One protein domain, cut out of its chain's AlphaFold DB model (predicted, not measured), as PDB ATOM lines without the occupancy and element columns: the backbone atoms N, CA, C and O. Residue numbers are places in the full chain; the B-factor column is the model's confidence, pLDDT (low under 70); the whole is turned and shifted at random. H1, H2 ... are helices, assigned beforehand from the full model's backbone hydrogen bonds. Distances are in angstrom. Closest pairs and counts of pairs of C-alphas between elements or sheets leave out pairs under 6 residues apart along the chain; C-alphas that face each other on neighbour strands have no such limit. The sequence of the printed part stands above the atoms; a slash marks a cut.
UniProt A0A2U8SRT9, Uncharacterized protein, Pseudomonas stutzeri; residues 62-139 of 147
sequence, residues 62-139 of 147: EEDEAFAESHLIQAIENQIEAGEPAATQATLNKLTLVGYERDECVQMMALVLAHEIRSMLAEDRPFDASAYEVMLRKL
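Overview. This is residues 62 to 139 of the 147 residues of an uncharacterized protein of Pseudomonas stutzeri (UniProt A0A2U8SRT9). The long helix H3 forms the core, and H1, equally long in residues, crosses it near the middle of both as an X. The two shorter helices H2 and H4 run side by side and pack on H3, H2 on residues 102 to 109 and H4 on residues 109 to 116, while residues 62 to 67 of H1 stick out. The printed part has 78 residues with four named helices, in the order H1, H2, H3, H4, and no named strand; the class is all helix. The whole is compact, with a radius of gyration of the C-alphas of 12.4 A, and its three spans are 36 by 30 by 21 A.

Arrangement. H3, residues 102 to 122, touches H1, residues 62 to 82, at 71 degrees, only just about perpendicular. H1 touches H3 with residues 69 to 77 alone, and H3 touches H1 with residues 106 to 114 alone; the closest C-alphas of the two helices are those of Leu 72 and Ala 110, 5.3 A apart. H2, residues 86 to 98, and H3 form a helical hairpin at a steep tilt of 44 degrees, opposite ways, with the C-alphas of Leu 92 and Cys 105 closest at 6.1 A; H3 touches H2 with residues 102 to 109 alone. H3 and H4, residues 129 to 138, form a second helical hairpin, at a steep tilt of 40 degrees, opposite ways; H3 takes part with residues 109 to 116 alone, and the closest C-alphas are those of Glu 116 and Tyr 132, 6.4 A apart. H2 touches H4 with residues 87 to 91 alone, at a shallow tilt of 10 degrees, the same way, with the C-alphas of Ala 87 and Glu 133 closest at 5.9 A. H2, H3 and H4 are an up and down bundle, each helix running against the one before it in the chain. Residues 76 to 80 of H1 touch residues 88 to 89 of H2, about perpendicular at 76 degrees, and the closest C-alphas, of Ile 80 and Gln 89, are 5.6 A apart. H1 and H4 are apart. In H1, H2, H3 and H4 every O i to N i+4 pair is within hydrogen-bond range.

Along the chain. H3 measures 30.2 A from first to last C-alpha, and C-alpha 102 is at (-15.063, 49.328, 42.640). H1 measures 30.3 A and begins with C-alpha 62 at (-17.440, 25.877, 36.546). H2 measures 18.9 A. H4 measures 14.5 A and ends with C-alpha 138 at (1.293, 45.752, 43.703).

Size, cuts and confidence. The two C-alphas farthest apart, those of Gly 99 and Asp 124, are 37.5 A apart. The printed part has no cut. The links from H1 to H2 and from H2 to H3 are tight, with 3 residues each, and the link from H3 to H4 is short, with 6 residues. The mean pLDDT of the printed part is 94.6, and no printed residue is under 70.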
ATOM      1  N   GLU A  62     -17.012  24.480  36.678       70.12
ATOM      2  CA  GLU A  62     -17.440  25.877  36.546       70.12
ATOM      3  C   GLU A  62     -18.330  26.381  37.705       70.12
ATOM      4  O   GLU A  62     -18.179  27.519  38.148       70.12
ATOM      5  N   GLU A  63     -19.250  25.562  38.223       71.38
ATOM      6  CA  GLU A  63     -20.118  25.929  39.355       71.38
ATOM      7  C   GLU A  63     -19.328  26.003  40.669       71.38
ATOM      8  O   GLU A  63     -19.548  26.915  41.469       71.38
ATOM      9  N   ASP A  64     -18.369  25.092  40.861       76.06
ATOM     10  CA  ASP A  64     -17.459  25.099  42.013       76.06
ATOM     11  C   ASP A  64     -16.506  26.303  41.981       76.06
ATOM     12  O   ASP A  64     -16.262  26.943  43.010       76.06
ATOM     13  N   GLU A  65     -15.993  26.654  40.800       79.50
ATOM     14  CA  GLU A  65     -15.141  27.829  40.602       79.50
ATOM     15  C   GLU A  65     -15.897  29.134  40.890       79.50
ATOM     16  O   GLU A  65     -15.407  29.971  41.654       79.50
ATOM     17  N   ALA A  66     -17.117  29.284  40.366       81.62
ATOM     18  CA  ALA A  66     -17.958  30.453  40.629       81.62
ATOM     19  C   ALA A  66     -18.342  30.565  42.115       81.62
ATOM     20  O   ALA A  66     -18.379  31.660  42.689       81.62
ATOM     21  N   PHE A  67     -18.595  29.427  42.766       81.94
ATOM     22  CA  PHE A  67     -18.852  29.375  44.200       81.94
ATOM     23  C   PHE A  67     -17.640  29.868  45.004       81.94
ATOM     24  O   PHE A  67     -17.787  30.747  45.861       81.94
ATOM     25  N   ALA A  68     -16.436  29.378  44.696       89.75
ATOM     26  CA  ALA A  68     -15.206  29.809  45.357       89.75
ATOM     27  C   ALA A  68     -14.922  31.307  45.143       89.75
ATOM     28  O   ALA A  68     -14.588  32.012  46.099       89.75
ATOM     29  N   GLU A  69     -15.106  31.812  43.921       90.88
ATOM     30  CA  GLU A  69     -14.938  33.232  43.593       90.88
ATOM     31  C   GLU A  69     -15.844  34.123  44.452       90.88
ATOM     32  O   GLU A  69     -15.372  35.080  45.073       90.88
ATOM     33  N   SER A  70     -17.131  33.779  44.558       94.44
ATOM     34  CA  SER A  70     -18.099  34.569  45.330       94.44
ATOM     35  C   SER A  70     -17.713  34.697  46.810       94.44
ATOM     36  O   SER A  70     -17.829  35.772  47.404       94.44
ATOM     37  N   HIS A  71     -17.170  33.626  47.397       95.88
ATOM     38  CA  HIS A  71     -16.693  33.626  48.775       95.88
ATOM     39  C   HIS A  71     -15.433  34.467  48.965       95.88
ATOM     40  O   HIS A  71     -15.297  35.141  49.989       95.88
ATOM     41  N   LEU A  72     -14.525  34.464  47.989       97.12
ATOM     42  CA  LEU A  72     -13.324  35.296  48.019       97.12
ATOM     43  C   LEU A  72     -13.676  36.781  47.912       97.12
ATOM     44  O   LEU A  72     -13.151  37.585  48.682       97.12
ATOM     45  N   ILE A  73     -14.608  37.140  47.028       97.88
ATOM     46  CA  ILE A  73     -15.136  38.507  46.918       97.88
ATOM     47  C   ILE A  73     -15.758  38.945  48.246       97.88
ATOM     48  O   ILE A  73     -15.413  40.004  48.772       97.88
ATOM     49  N   GLN A  74     -16.617  38.109  48.839       97.94
ATOM     50  CA  GLN A  74     -17.224  38.404  50.136       97.94
ATOM     51  C   GLN A  74     -16.163  38.582  51.234       97.94
ATOM     52  O   GLN A  74     -16.287  39.469  52.076       97.94
ATOM     53  N   ALA A  75     -15.102  37.770  51.232       97.88
ATOM     54  CA  ALA A  75     -14.008  37.913  52.188       97.88
ATOM     55  C   ALA A  75     -13.297  39.271  52.054       97.88
ATOM     56  O   ALA A  75     -12.996  39.891  53.073       97.88
ATOM     57  N   ILE A  76     -13.073  39.759  50.830       98.19
ATOM     58  CA  ILE A  76     -12.500  41.093  50.598       98.19
ATOM     59  C   ILE A  76     -13.438  42.197  51.088       98.19
ATOM     60  O   ILE A  76     -12.980  43.123  51.756       98.19
ATOM     61  N   GLU A  77     -14.737  42.101  50.817       98.25
ATOM     62  CA  GLU A  77     -15.708  43.085  51.316       98.25
ATOM     63  C   GLU A  77     -15.733  43.124  52.850       98.25
ATOM     64  O   GLU A  77     -15.677  44.203  53.442       98.25
ATOM     65  N   ASN A  78     -15.675  41.962  53.506       98.06
ATOM     66  CA  ASN A  78     -15.566  41.890  54.964       98.06
ATOM     67  C   ASN A  78     -14.273  42.549  55.483       98.06
ATOM     68  O   ASN A  78     -14.295  43.212  56.515       98.06
ATOM     69  N   GLN A  79     -13.143  42.391  54.784       97.94
ATOM     70  CA  GLN A  79     -11.881  43.053  55.145       97.94
ATOM     71  C   GLN A  79     -11.957  44.576  54.976       97.94
ATOM     72  O   GLN A  79     -11.413  45.320  55.793       97.94
ATOM     73  N   ILE A  80     -12.633  45.051  53.926       97.75
ATOM     74  CA  ILE A  80     -12.878  46.480  53.689       97.75
ATOM     75  C   ILE A  80     -13.739  47.054  54.818       97.75
ATOM     76  O   ILE A  80     -13.392  48.092  55.378       97.75
ATOM     77  N   GLU A  81     -14.824  46.368  55.181       97.56
ATOM     78  CA  GLU A  81     -15.717  46.781  56.266       97.56
ATOM     79  C   GLU A  81     -15.011  46.772  57.628       97.56
ATOM     80  O   GLU A  81     -15.149  47.716  58.408       97.56
ATOM     81  N   ALA A  82     -14.200  45.743  57.896       96.94
ATOM     82  CA  ALA A  82     -13.403  45.641  59.115       96.94
ATOM     83  C   ALA A  82     -12.236  46.643  59.162       96.94
ATOM     84  O   ALA A  82     -11.728  46.947  60.241       96.94
ATOM     85  N   GLY A  83     -11.791  47.155  58.010       95.00
ATOM     86  CA  GLY A  83     -10.591  47.986  57.894       95.00
ATOM     87  C   GLY A  83      -9.282  47.217  58.110       95.00
ATOM     88  O   GLY A  83      -8.239  47.837  58.339       95.00
ATOM     89  N   GLU A  84      -9.320  45.884  58.037       93.75
ATOM     90  CA  GLU A  84      -8.194  44.994  58.314       93.75
ATOM     91  C   GLU A  84      -8.006  43.960  57.185       93.75
ATOM     92  O   GLU A  84      -8.949  43.236  56.864       93.75
ATOM     93  N   PRO A  85      -6.798  43.836  56.600       94.50
ATOM     94  CA  PRO A  85      -5.625  44.678  56.839       94.50
ATOM     95  C   PRO A  85      -5.809  46.097  56.273       94.50
ATOM     96  O   PRO A  85      -6.501  46.313  55.281       94.50
ATOM     97  N   ALA A  86      -5.103  47.084  56.839       94.62
ATOM     98  CA  ALA A  86      -5.151  48.472  56.353       94.62
ATOM     99  C   ALA A  86      -4.747  48.604  54.866       94.62
ATOM    100  O   ALA A  86      -5.131  49.555  54.178       94.62
ATOM    101  N   ALA A  87      -3.978  47.633  54.353       95.44
ATOM    102  CA  ALA A  87      -3.625  47.525  52.943       95.44
ATOM    103  C   ALA A  87      -4.848  47.340  52.027       95.44
ATOM    104  O   ALA A  87      -4.810  47.823  50.897       95.44
ATOM    105  N   THR A  88      -5.923  46.698  52.496       97.12
ATOM    106  CA  THR A  88      -7.136  46.418  51.714       97.12
ATOM    107  C   THR A  88      -7.820  47.721  51.298       97.12
ATOM    108  O   THR A  88      -7.936  48.008  50.105       97.12
ATOM    109  N   GLN A  89      -8.152  48.588  52.261       97.50
ATOM    110  CA  GLN A  89      -8.754  49.895  51.971       97.50
ATOM    111  C   GLN A  89      -7.814  50.798  51.158       97.50
ATOM    112  O   GLN A  89      -8.250  51.489  50.236       97.50
ATOM    113  N   ALA A  90      -6.515  50.798  51.479       97.06
ATOM    114  CA  ALA A  90      -5.533  51.598  50.749       97.06
ATOM    115  C   ALA A  90      -5.434  51.182  49.273       97.06
ATOM    116  O   ALA A  90      -5.324  52.037  48.395       97.06
ATOM    117  N   THR A  91      -5.508  49.879  48.998       97.50
ATOM    118  CA  THR A  91      -5.465  49.321  47.643       97.50
ATOM    119  C   THR A  91      -6.720  49.677  46.861       97.50
ATOM    120  O   THR A  91      -6.600  50.182  45.745       97.50
ATOM    121  N   LEU A  92      -7.902  49.530  47.466       97.62
ATOM    122  CA  LEU A  92      -9.165  49.945  46.856       97.62
ATOM    123  C   LEU A  92      -9.160  51.439  46.498       97.62
ATOM    124  O   LEU A  92      -9.469  51.815  45.368       97.62
ATOM    125  N   ASN A  93      -8.741  52.298  47.433       97.12
ATOM    126  CA  ASN A  93      -8.641  53.741  47.195       97.12
ATOM    127  C   ASN A  93      -7.661  54.061  46.061       97.12
ATOM    128  O   ASN A  93      -7.937  54.903  45.212       97.12
ATOM    129  N   LYS A  94      -6.507  53.389  46.030       97.19
ATOM    130  CA  LYS A  94      -5.504  53.572  44.978       97.19
ATOM    131  C   LYS A  94      -6.052  53.187  43.601       97.19
ATOM    132  O   LYS A  94      -5.875  53.950  42.661       97.19
ATOM    133  N   LEU A  95      -6.693  52.026  43.472       97.00
ATOM    134  CA  LEU A  95      -7.202  51.535  42.188       97.00
ATOM    135  C   LEU A  95      -8.361  52.396  41.668       97.00
ATOM    136  O   LEU A  95      -8.355  52.804  40.509       97.00
ATOM    137  N   THR A  96      -9.286  52.777  42.545       96.31
ATOM    138  CA  THR A  96     -10.385  53.691  42.191       96.31
ATOM    139  C   THR A  96      -9.885  55.081  41.785       96.31
ATOM    140  O   THR A  96     -10.405  55.664  40.838       96.31
ATOM    141  N   LEU A  97      -8.818  55.597  42.410       96.12
ATOM    142  CA  LEU A  97      -8.162  56.844  41.982       96.12
ATOM    143  C   LEU A  97      -7.534  56.751  40.583       96.12
ATOM    144  O   LEU A  97      -7.457  57.761  39.885       96.12
ATOM    145  N   VAL A  98      -7.075  55.564  40.180       93.88
ATOM    146  CA  VAL A  98      -6.532  55.306  38.834       93.88
ATOM    147  C   VAL A  98      -7.652  55.155  37.790       93.88
ATOM    148  O   VAL A  98      -7.384  55.262  36.596       93.88
ATOM    149  N   GLY A  99      -8.908  55.012  38.228       95.81
ATOM    150  CA  GLY A  99     -10.092  54.983  37.368       95.81
ATOM    151  C   GLY A  99     -10.710  53.599  37.174       95.81
ATOM    152  O   GLY A  99     -11.552  53.451  36.294       95.81
ATOM    153  N   TYR A 100     -10.306  52.604  37.967       97.25
ATOM    154  CA  TYR A 100     -10.966  51.300  37.986       97.25
ATOM    155  C   TYR A 100     -12.284  51.368  38.761       97.25
ATOM    156  O   TYR A 100     -12.378  52.047  39.790       97.25
ATOM    157  N   GLU A 101     -13.290  50.634  38.292       97.56
ATOM    158  CA  GLU A 101     -14.562  50.495  39.004       97.56
ATOM    159  C   GLU A 101     -14.368  49.705  40.303       97.56
ATOM    160  O   GLU A 101     -13.496  48.836  40.395       97.56
ATOM    161  N   ARG A 102     -15.186  49.989  41.327       96.94
ATOM    162  CA  ARG A 102     -15.063  49.328  42.640       96.94
ATOM    163  C   ARG A 102     -15.116  47.807  42.501       96.94
ATOM    164  O   ARG A 102     -14.270  47.123  43.069       96.94
ATOM    165  N   ASP A 103     -16.081  47.306  41.739       96.56
ATOM    166  CA  ASP A 103     -16.313  45.870  41.589       96.56
ATOM    167  C   ASP A 103     -15.103  45.183  40.936       96.56
ATOM    168  O   ASP A 103     -14.646  44.148  41.415       96.56
ATOM    169  N   GLU A 104     -14.497  45.814  39.923       96.12
ATOM    170  CA  GLU A 104     -13.270  45.330  39.277       96.12
ATOM    171  C   GLU A 104     -12.074  45.348  40.246       96.12
ATOM    172  O   GLU A 104     -11.270  44.415  40.285       96.12
ATOM    173  N   CYS A 105     -11.973  46.378  41.094       97.44
ATOM    174  CA  CYS A 105     -10.951  46.434  42.139       97.44
ATOM    175  C   CYS A 105     -11.086  45.264  43.117       97.44
ATOM    176  O   CYS A 105     -10.092  44.613  43.439       97.44
ATOM    177  N   VAL A 106     -12.307  44.996  43.585       97.56
ATOM    178  CA  VAL A 106     -12.596  43.913  44.534       97.56
ATOM    179  C   VAL A 106     -12.309  42.551  43.900       97.56
ATOM    180  O   VAL A 106     -11.690  41.709  44.549       97.56
ATOM    181  N   GLN A 107     -12.650  42.357  42.624       96.25
ATOM    182  CA  GLN A 107     -12.301  41.149  41.870       96.25
ATOM    183  C   GLN A 107     -10.780  40.947  41.779       96.25
ATOM    184  O   GLN A 107     -10.279  39.874  42.113       96.25
ATOM    185  N   MET A 108     -10.010  41.982  41.422       96.62
ATOM    186  CA  MET A 108      -8.540  41.898  41.402       96.62
ATOM    187  C   MET A 108      -7.956  41.563  42.783       96.62
ATOM    188  O   MET A 108      -7.021  40.770  42.901       96.62
ATOM    189  N   MET A 109      -8.513  42.142  43.847       97.69
ATOM    190  CA  MET A 109      -8.103  41.851  45.224       97.69
ATOM    191  C   MET A 109      -8.453  40.413  45.640       97.69
ATOM    192  O   MET A 109      -7.665  39.776  46.344       97.69
ATOM    193  N   ALA A 110      -9.583  39.877  45.171       97.00
ATOM    194  CA  ALA A 110      -9.980  38.489  45.385       97.00
ATOM    195  C   ALA A 110      -9.033  37.506  44.673       97.00
ATOM    196  O   ALA A 110      -8.659  36.496  45.265       97.00
ATOM    197  N   LEU A 111      -8.553  37.829  43.464       95.50
ATOM    198  CA  LEU A 111      -7.535  37.029  42.765       95.50
ATOM    199  C   LEU A 111      -6.216  36.952  43.545       95.50
ATOM    200  O   LEU A 111      -5.603  35.888  43.637       95.50
ATOM    201  N   VAL A 112      -5.791  38.059  44.161       96.88
ATOM    202  CA  VAL A 112      -4.606  38.074  45.035       96.88
ATOM    203  C   VAL A 112      -4.811  37.187  46.267       96.88
ATOM    204  O   VAL A 112      -3.904  36.450  46.655       96.88
ATOM    205  N   LEU A 113      -6.002  37.223  46.872       96.62
ATOM    206  CA  LEU A 113      -6.340  36.355  48.002       96.62
ATOM    207  C   LEU A 113      -6.356  34.875  47.591       96.62
ATOM    208  O   LEU A 113      -5.811  34.034  48.304       96.62
ATOM    209  N   ALA A 114      -6.921  34.565  46.423       95.25
ATOM    210  CA  ALA A 114      -6.940  33.220  45.859       95.25
ATOM    211  C   ALA A 114      -5.525  32.675  45.636       95.25
ATOM    212  O   ALA A 114      -5.257  31.515  45.948       95.25
ATOM    213  N   HIS A 115      -4.613  33.513  45.130       94.81
ATOM    214  CA  HIS A 115      -3.212  33.144  44.941       94.81
ATOM    215  C   HIS A 115      -2.544  32.773  46.270       94.81
ATOM    216  O   HIS A 115      -1.916  31.721  46.364       94.81
ATOM    217  N   GLU A 116      -2.723  33.582  47.318       95.81
ATOM    218  CA  GLU A 116      -2.147  33.277  48.631       95.81
ATOM    219  C   GLU A 116      -2.743  32.001  49.240       95.81
ATOM    220  O   GLU A 116      -2.002  31.173  49.761       95.81
ATOM    221  N   ILE A 117      -4.060  31.790  49.128       94.88
ATOM    222  CA  ILE A 117      -4.708  30.554  49.598       94.88
ATOM    223  C   ILE A 117      -4.183  29.339  48.824       94.88
ATOM    224  O   ILE A 117      -3.917  28.299  49.425       94.88
ATOM    225  N   ARG A 118      -3.985  29.458  47.507       93.19
ATOM    226  CA  ARG A 118      -3.412  28.383  46.690       93.19
ATOM    227  C   ARG A 118      -1.991  28.047  47.131       93.19
ATOM    228  O   ARG A 118      -1.706  26.874  47.346       93.19
ATOM    229  N   SER A 119      -1.125  29.045  47.305       93.12
ATOM    230  CA  SER A 119       0.254  28.836  47.767       93.12
ATOM    231  C   SER A 119       0.295  28.255  49.182       93.12
ATOM    232  O   SER A 119       1.051  27.324  49.440       93.12
ATOM    233  N   MET A 120      -0.575  28.734  50.077       95.38
ATOM    234  CA  MET A 120      -0.759  28.199  51.427       95.38
ATOM    235  C   MET A 120      -1.072  26.694  51.403       95.38
ATOM    236  O   MET A 120      -0.448  25.924  52.130       95.38
ATOM    237  N   LEU A 121      -2.011  26.276  50.547       94.06
ATOM    238  CA  LEU A 121      -2.412  24.875  50.398       94.06
ATOM    239  C   LEU A 121      -1.351  24.025  49.685       94.06
ATOM    240  O   LEU A 121      -1.118  22.887  50.083       94.06
ATOM    241  N   ALA A 122      -0.706  24.558  48.645       93.75
ATOM    242  CA  ALA A 122       0.305  23.843  47.868       93.75
ATOM    243  C   ALA A 122       1.584  23.572  48.675       93.75
ATOM    244  O   ALA A 122       2.201  22.518  48.530       93.75
ATOM    245  N   GLU A 123       1.975  24.518  49.527       95.31
ATOM    246  CA  GLU A 123       3.173  24.426  50.366       95.31
ATOM    247  C   GLU A 123       2.891  23.837  51.761       95.31
ATOM    248  O   GLU A 123       3.826  23.694  52.547       95.31
ATOM    249  N   ASP A 124       1.631  23.503  52.074       95.75
ATOM    250  CA  ASP A 124       1.169  23.056  53.401       95.75
ATOM    251  C   ASP A 124       1.675  23.970  54.535       95.75
ATOM    252  O   ASP A 124       2.274  23.547  55.528       95.75
ATOM    253  N   ARG A 125       1.480  25.281  54.349       95.75
ATOM    254  CA  ARG A 125       1.958  26.331  55.261       95.75
ATOM    255  C   ARG A 125       0.797  27.163  55.810       95.75
ATOM    256  O   ARG A 125      -0.287  27.140  55.240       95.75
ATOM    257  N   PRO A 126       0.976  27.933  56.898       97.62
ATOM    258  CA  PRO A 126      -0.021  28.921  57.305       97.62
ATOM    259  C   PRO A 126      -0.101  30.100  56.319       97.62
ATOM    260  O   PRO A 126       0.853  30.385  55.588       97.62
ATOM    261  N   PHE A 127      -1.233  30.810  56.342       96.38
ATOM    262  CA  PHE A 127      -1.460  32.029  55.560       96.38
ATOM    263  C   PHE A 127      -0.431  33.113  55.913       96.38
ATOM    264  O   PHE A 127      -0.264  33.448  57.092       96.38
ATOM    265  N   ASP A 128       0.227  33.691  54.908       96.81
ATOM    266  CA  ASP A 128       1.196  34.770  55.097       96.81
ATOM    267  C   ASP A 128       0.541  36.128  54.823       96.81
ATOM    268  O   ASP A 128       0.468  36.623  53.695       96.81
ATOM    269  N   ALA A 129       0.092  36.773  55.902       95.62
ATOM    270  CA  ALA A 129      -0.507  38.101  55.834       95.62
ATOM    271  C   ALA A 129       0.457  39.167  55.282       95.62
ATOM    272  O   ALA A 129       0.019  40.097  54.606       95.62
ATOM    273  N   SER A 130       1.765  39.038  55.526       96.00
ATOM    274  CA  SER A 130       2.747  40.018  55.048       96.00
ATOM    275  C   SER A 130       2.943  39.903  53.538       96.00
ATOM    276  O   SER A 130       2.944  40.920  52.840       96.00
ATOM    277  N   ALA A 131       3.064  38.676  53.023       94.19
ATOM    278  CA  ALA A 131       3.136  38.421  51.586       94.19
ATOM    279  C   ALA A 131       1.859  38.892  50.876       94.19
ATOM    280  O   ALA A 131       1.938  39.624  49.884       94.19
ATOM    281  N   TYR A 132       0.692  38.563  51.438       96.75
ATOM    282  CA  TYR A 132      -0.606  39.009  50.939       96.75
ATOM    283  C   TYR A 132      -0.706  40.538  50.834       96.75
ATOM    284  O   TYR A 132      -1.044  41.073  49.776       96.75
ATOM    285  N   GLU A 133      -0.336  41.271  51.888       96.62
ATOM    286  CA  GLU A 133      -0.359  42.733  51.858       96.62
ATOM    287  C   GLU A 133       0.587  43.332  50.806       96.62
ATOM    288  O   GLU A 133       0.285  44.365  50.200       96.62
ATOM    289  N   VAL A 134       1.762  42.728  50.607       96.06
ATOM    290  CA  VAL A 134       2.705  43.163  49.568       96.06
ATOM    291  C   VAL A 134       2.093  42.963  48.184       96.06
ATOM    292  O   VAL A 134       2.210  43.859  47.348       96.06
ATOM    293  N   MET A 135       1.415  41.838  47.946       96.31
ATOM    294  CA  MET A 135       0.728  41.575  46.680       96.31
ATOM    295  C   MET A 135      -0.430  42.550  46.438       96.31
ATOM    296  O   MET A 135      -0.499  43.141  45.363       96.31
ATOM    297  N   LEU A 136      -1.268  42.829  47.445       96.94
ATOM    298  CA  LEU A 136      -2.334  43.837  47.333       96.94
ATOM    299  C   LEU A 136      -1.783  45.203  46.897       96.94
ATOM    300  O   LEU A 136      -2.299  45.850  45.983       96.94
ATOM    301  N   ARG A 137      -0.668  45.635  47.499       95.50
ATOM    302  CA  ARG A 137      -0.042  46.921  47.159       95.50
ATOM    303  C   ARG A 137       0.522  46.969  45.735       95.50
ATOM    304  O   ARG A 137       0.662  48.079  45.220       95.50
ATOM    305  N   LYS A 138       0.801  45.830  45.092       95.94
ATOM    306  CA  LYS A 138       1.293  45.752  43.703       95.94
ATOM    307  C   LYS A 138       0.195  45.850  42.643       95.94
ATOM    308  O   LYS A 138       0.510  46.186  41.507       95.94
ATOM    309  N   LEU A 139      -1.079  45.662  43.008       95.62
ATOM    310  CA  LEU A 139      -2.190  45.822  42.063       95.62
ATOM    311  C   LEU A 139      -2.109  47.178  41.333       95.62
ATOM    312  O   LEU A 139      -1.813  48.188  41.983       95.62
TER     313      LEU A 139